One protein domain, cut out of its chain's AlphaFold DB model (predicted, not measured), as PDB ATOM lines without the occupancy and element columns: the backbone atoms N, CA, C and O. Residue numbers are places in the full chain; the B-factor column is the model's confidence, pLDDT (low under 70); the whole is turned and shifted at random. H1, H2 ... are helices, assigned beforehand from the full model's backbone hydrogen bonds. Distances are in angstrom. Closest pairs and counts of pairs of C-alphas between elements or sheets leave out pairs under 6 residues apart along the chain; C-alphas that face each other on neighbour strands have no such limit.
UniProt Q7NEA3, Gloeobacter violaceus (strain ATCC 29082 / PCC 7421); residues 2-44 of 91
ATOM      1  N   GLN A   2     -32.862 -35.850 -36.789       93.75
ATOM      2  CA  GLN A   2     -31.548 -35.198 -36.757       93.75
ATOM      3  C   GLN A   2     -30.911 -35.268 -38.143       93.75
ATOM      4  O   GLN A   2     -31.126 -36.236 -38.873       93.75
ATOM      5  N   TYR A   3     -30.135 -34.245 -38.485       95.50
ATOM      6  CA  TYR A   3     -29.437 -34.136 -39.762       95.50
ATOM      7  C   TYR A   3     -27.971 -33.807 -39.511       95.50
ATOM      8  O   TYR A   3     -27.642 -33.110 -38.552       95.50
ATOM      9  N   MET A   4     -27.100 -34.298 -40.389       95.19
ATOM     10  CA  MET A   4     -25.679 -33.978 -40.372       95.19
ATOM     11  C   MET A   4     -25.373 -32.990 -41.494       95.19
ATOM     12  O   MET A   4     -25.667 -33.261 -42.658       95.19
ATOM     13  N   ILE A   5     -24.761 -31.863 -41.139       93.56
ATOM     14  CA  ILE A   5     -24.221 -30.901 -42.099       93.56
ATOM     15  C   ILE A   5     -22.735 -31.213 -42.263       93.56
ATOM     16  O   ILE A   5     -21.980 -31.160 -41.297       93.56
ATOM     17  N   MET A   6     -22.326 -31.560 -43.483       94.88
ATOM     18  CA  MET A   6     -20.920 -31.773 -43.825       94.88
ATOM     19  C   MET A   6     -20.380 -30.537 -44.530       94.88
ATOM     20  O   MET A   6     -20.877 -30.148 -45.586       94.88
ATOM     21  N   THR A   7     -19.359 -29.932 -43.940       93.00
ATOM     22  CA  THR A   7     -18.701 -28.733 -44.456       93.00
ATOM     23  C   THR A   7     -17.411 -29.142 -45.152       93.00
ATOM     24  O   THR A   7     -16.507 -29.680 -44.513       93.00
ATOM     25  N   TYR A   8     -17.341 -28.914 -46.459       92.81
ATOM     26  CA  TYR A   8     -16.161 -29.204 -47.268       92.81
ATOM     27  C   TYR A   8     -15.398 -27.914 -47.529       92.81
ATOM     28  O   TYR A   8     -15.996 -26.885 -47.835       92.81
ATOM     29  N   GLU A   9     -14.080 -27.985 -47.411       90.56
ATOM     30  CA  GLU A   9     -13.191 -26.843 -47.551       90.56
ATOM     31  C   GLU A   9     -12.028 -27.200 -48.472       90.56
ATOM     32  O   GLU A   9     -11.535 -28.330 -48.471       90.56
ATOM     33  N   GLU A  10     -11.588 -26.215 -49.248       91.75
ATOM     34  CA  GLU A  10     -10.381 -26.317 -50.063       91.75
ATOM     35  C   GLU A  10      -9.123 -26.301 -49.173       91.75
ATOM     36  O   GLU A  10      -9.147 -25.700 -48.093       91.75
ATOM     37  N   PRO A  11      -7.985 -26.863 -49.625       90.12
ATOM     38  CA  PRO A  11      -6.733 -26.849 -48.861       90.12
ATOM     39  C   PRO A  11      -6.334 -25.458 -48.346       90.12
ATOM     40  O   PRO A  11      -5.935 -25.312 -47.197       90.12
ATOM     41  N   ALA A  12      -6.535 -24.409 -49.151       91.75
ATOM     42  CA  ALA A  12      -6.219 -23.031 -48.771       91.75
ATOM     43  C   ALA A  12      -7.013 -22.519 -47.551       91.75
ATOM     44  O   ALA A  12      -6.528 -21.657 -46.818       91.75
ATOM     45  N   ALA A  13      -8.220 -23.038 -47.313       91.44
ATOM     46  CA  ALA A  13      -9.014 -22.679 -46.142       91.44
ATOM     47  C   ALA A  13      -8.472 -23.334 -44.862       91.44
ATOM     48  O   ALA A  13      -8.530 -22.715 -43.802       91.44
ATOM     49  N   PHE A  14      -7.873 -24.529 -44.954       92.12
ATOM     50  CA  PHE A  14      -7.155 -25.135 -43.828       92.12
ATOM     51  C   PHE A  14      -5.909 -24.324 -43.454       92.12
ATOM     52  O   PHE A  14      -5.692 -24.074 -42.270       92.12
ATOM     53  N   GLU A  15      -5.152 -23.837 -44.441       92.19
ATOM     54  CA  GLU A  15      -3.996 -22.956 -44.203       92.19
ATOM     55  C   GLU A  15      -4.405 -21.637 -43.530       92.19
ATOM     56  O   GLU A  15      -3.730 -21.131 -42.629       92.19
ATOM     57  N   ALA A  16      -5.564 -21.092 -43.913       93.81
ATOM     58  CA  ALA A  16      -6.087 -19.860 -43.332       93.81
ATOM     59  C   ALA A  16      -6.382 -19.971 -41.825       93.81
ATOM     60  O   ALA A  16      -6.404 -18.945 -41.148       93.81
ATOM     61  N   ARG A  17      -6.570 -21.181 -41.276       93.00
ATOM     62  CA  ARG A  17      -6.869 -21.398 -39.847       93.00
ATOM     63  C   ARG A  17      -5.734 -20.977 -38.920       93.00
ATOM     64  O   ARG A  17      -6.002 -20.602 -37.777       93.00
ATOM     65  N   THR A  18      -4.498 -21.080 -39.401       92.44
ATOM     66  CA  THR A  18      -3.261 -20.838 -38.637       92.44
ATOM     67  C   THR A  18      -2.459 -19.646 -39.153       92.44
ATOM     68  O   THR A  18      -1.536 -19.196 -38.483       92.44
ATOM     69  N   ASP A  19      -2.807 -19.115 -40.326       95.94
ATOM     70  CA  ASP A  19      -2.236 -17.885 -40.880       95.94
ATOM     71  C   ASP A  19      -2.532 -16.685 -39.954       95.94
ATOM     72  O   ASP A  19      -3.674 -16.447 -39.550       95.94
ATOM     73  N   ALA A  20      -1.495 -15.922 -39.601       95.31
ATOM     74  CA  ALA A  20      -1.595 -14.840 -38.620       95.31
ATOM     75  C   ALA A  20      -2.527 -13.700 -39.070       95.31
ATOM     76  O   ALA A  20      -3.124 -13.026 -38.233       95.31
ATOM     77  N   GLN A  21      -2.674 -13.488 -40.377       96.38
ATOM     78  CA  GLN A  21      -3.485 -12.422 -40.956       96.38
ATOM     79  C   GLN A  21      -4.909 -12.893 -41.278       96.38
ATOM     80  O   GLN A  21      -5.841 -12.090 -41.239       96.38
ATOM     81  N   LYS A  22      -5.097 -14.178 -41.603       95.44
ATOM     82  CA  LYS A  22      -6.393 -14.718 -42.063       95.44
ATOM     83  C   LYS A  22      -7.180 -15.462 -40.988       95.44
ATOM     84  O   LYS A  22      -8.409 -15.505 -41.078       95.44
ATOM     85  N   SER A  23      -6.513 -16.012 -39.974       95.56
ATOM     86  CA  SER A  23      -7.149 -16.857 -38.952       95.56
ATOM     87  C   SER A  23      -8.290 -16.154 -38.229       95.56
ATOM     88  O   SER A  23      -9.348 -16.750 -38.041       95.56
ATOM     89  N   GLN A  24      -8.138 -14.873 -37.890       96.19
ATOM     90  CA  GLN A  24      -9.200 -14.117 -37.226       96.19
ATOM     91  C   GLN A  24     -10.468 -14.018 -38.087       96.19
ATOM     92  O   GLN A  24     -11.568 -14.243 -37.585       96.19
ATOM     93  N   ALA A  25     -10.325 -13.716 -39.380       95.38
ATOM     94  CA  ALA A  25     -11.460 -13.633 -40.298       95.38
ATOM     95  C   ALA A  25     -12.104 -15.011 -40.522       95.38
ATOM     96  O   ALA A  25     -13.330 -15.127 -40.524       95.38
ATOM     97  N   TYR A  26     -11.280 -16.055 -40.651       94.81
ATOM     98  CA  TYR A  26     -11.735 -17.438 -40.772       94.81
ATOM     99  C   TYR A  26     -12.560 -17.873 -39.553       94.81
ATOM    100  O   TYR A  26     -13.701 -18.307 -39.689       94.81
ATOM    101  N   TRP A  27     -12.019 -17.721 -38.343       94.81
ATOM    102  CA  TRP A  27     -12.716 -18.126 -37.120       94.81
ATOM    103  C   TRP A  27     -13.915 -17.231 -36.809       94.81
ATOM    104  O   TRP A  27     -14.901 -17.713 -36.254       94.81
ATOM    105  N   GLY A  28     -13.870 -15.957 -37.207       96.06
ATOM    106  CA  GLY A  28     -14.986 -15.025 -37.061       96.06
ATOM    107  C   GLY A  28     -16.235 -15.461 -37.831       96.06
ATOM    108  O   GLY A  28     -17.330 -15.453 -37.268       96.06
ATOM    109  N   SER A  29     -16.089 -15.900 -39.086       93.19
ATOM    110  CA  SER A  29     -17.230 -16.372 -39.887       93.19
ATOM    111  C   SER A  29     -17.824 -17.672 -39.331       93.19
ATOM    112  O   SER A  29     -19.046 -17.788 -39.204       93.19
ATOM    113  N   TRP A  30     -16.974 -18.610 -38.903       94.12
ATOM    114  CA  TRP A  30     -17.409 -19.850 -38.252       94.12
ATOM    115  C   TRP A  30     -18.118 -19.608 -36.921       94.12
ATOM    116  O   TRP A  30     -19.148 -20.232 -36.654       94.12
ATOM    117  N   ALA A  31     -17.601 -18.692 -36.097       94.62
ATOM    118  CA  ALA A  31     -18.215 -18.334 -34.824       94.62
ATOM    119  C   ALA A  31     -19.613 -17.734 -35.026       94.62
ATOM    120  O   ALA A  31     -20.555 -18.165 -34.362       94.62
ATOM    121  N   ALA A  32     -19.762 -16.811 -35.983       96.69
ATOM    122  CA  ALA A  32     -21.052 -16.209 -36.314       96.69
ATOM    123  C   ALA A  32     -22.067 -17.260 -36.794       96.69
ATOM    124  O   ALA A  32     -23.187 -17.317 -36.287       96.69
ATOM    125  N   TYR A  33     -21.663 -18.153 -37.707       94.81
ATOM    126  CA  TYR A  33     -22.529 -19.231 -38.190       94.81
ATOM    127  C   TYR A  33     -22.972 -20.173 -37.060       94.81
ATOM    128  O   TYR A  33     -24.162 -20.462 -36.911       94.81
ATOM    129  N   ALA A  34     -22.032 -20.614 -36.218       93.94
ATOM    130  CA  ALA A  34     -22.334 -21.476 -35.079       93.94
ATOM    131  C   ALA A  34     -23.253 -20.784 -34.059       93.94
ATOM    132  O   ALA A  34     -24.132 -21.433 -33.494       93.94
ATOM    133  N   GLN A  35     -23.081 -19.480 -33.833       96.12
ATOM    134  CA  GLN A  35     -23.955 -18.698 -32.964       96.12
ATOM    135  C   GLN A  35     -25.390 -18.665 -33.501       96.12
ATOM    136  O   GLN A  35     -26.311 -18.987 -32.754       96.12
ATOM    137  N   THR A  36     -25.592 -18.405 -34.795       97.06
ATOM    138  CA  THR A  36     -26.935 -18.414 -35.402       97.06
ATOM    139  C   THR A  36     -27.627 -19.779 -35.280       97.06
ATOM    140  O   THR A  36     -28.824 -19.859 -34.987       97.06
ATOM    141  N   LEU A  37     -26.890 -20.882 -35.455       95.62
ATOM    142  CA  LEU A  37     -27.449 -22.229 -35.273       95.62
ATOM    143  C   LEU A  37     -27.825 -22.523 -33.811       95.62
ATOM    144  O   LEU A  37     -28.804 -23.229 -33.554       95.62
ATOM    145  N   LYS A  38     -27.062 -21.991 -32.852       95.50
ATOM    146  CA  LYS A  38     -27.383 -22.105 -31.422       95.50
ATOM    147  C   LYS A  38     -28.612 -21.281 -31.059       95.50
ATOM    148  O   LYS A  38     -29.518 -21.807 -30.425       95.50
ATOM    149  N   GLU A  39     -28.663 -20.022 -31.487       97.69
ATOM    150  CA  GLU A  39     -29.764 -19.096 -31.188       97.69
ATOM    151  C   GLU A  39     -31.096 -19.549 -31.794       97.69
ATOM    152  O   GLU A  39     -32.144 -19.381 -31.178       97.69
ATOM    153  N   SER A  40     -31.064 -20.192 -32.963       97.25
ATOM    154  CA  SER A  40     -32.255 -20.805 -33.567       97.25
ATOM    155  C   SER A  40     -32.695 -22.113 -32.894       97.25
ATOM    156  O   SER A  40     -33.752 -22.645 -33.232       97.25
ATOM    157  N   GLY A  41     -31.906 -22.656 -31.961       96.00
ATOM    158  CA  GLY A  41     -32.224 -23.890 -31.239       96.00
ATOM    159  C   GLY A  41     -32.080 -25.172 -32.065       96.00
ATOM    160  O   GLY A  41     -32.488 -26.237 -31.605       96.00
ATOM    161  N   VAL A  42     -31.508 -25.102 -33.274       95.50
ATOM    162  CA  VAL A  42     -31.365 -26.266 -34.171       95.50
ATOM    163  C   VAL A  42     -30.030 -26.999 -34.008       95.50
ATOM    164  O   VAL A  42     -29.886 -28.126 -34.486       95.50
ATOM    165  N   MET A  43     -29.036 -26.383 -33.353       94.69
ATOM    166  CA  MET A  43     -27.723 -26.999 -33.152       94.69
ATOM    167  C   MET A  43     -27.774 -28.107 -32.093       94.69
ATOM    168  O   MET A  43     -27.929 -27.837 -30.906       94.69
ATOM    169  N   VAL A  44     -27.553 -29.352 -32.522       95.56
ATOM    170  CA  VAL A  44     -27.356 -30.500 -31.617       95.56
ATOM    171  C   VAL A  44     -25.880 -30.650 -31.222       95.56
ATOM    172  O   VAL A  44     -25.570 -31.000 -30.088       95.56
TER     173      VAL A  44
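Overview. This is residues 2 to 44 of the 91 residues of a protein of Gloeobacter violaceus (strain ATCC 29082 / PCC 7421) (UniProt Q7NEA3). The printed part is a flat, open U with an empty middle: the extended residues 2 to 10 make one long side, the short helix H1 and its link make the closed end, and the long helix H2 makes the other side. Residues 40 to 44 fold back toward the first residues. It is all helix in class, 43 residues with two named helices, H1 then H2, and no named strand. It is loose, with a radius of gyration of the C-alphas of 12.4 A, and spans 34 by 18 by 9 A.

Arrangement. H1, residues 11 to 16, and H2, residues 23 to 39, only just touch, with 3 pairs of C-alphas within 8 A. The closest C-alphas are those of Ala 16 and Ser 23, 5.4 A apart, and H2 touches H1 with residues 23 to 26 alone. Their lines are about perpendicular, at 85 degrees. In H1 and H2 every O i to N i+4 pair is within hydrogen-bond range.

Along the chain. H1 begins at C-alpha 11 (-6.733, -26.849, -48.861) and is 8.9 A long. H2 is 24.0 A long and ends at C-alpha 39 (-29.764, -19.096, -31.188).

Size, cuts and confidence. The C-alphas farthest apart, of Gln 2 and Gln 21, are 36.4 A apart. The printed part has no cut, its link from H1 to H2 is short, and no printed residue is under 70 in pLDDT.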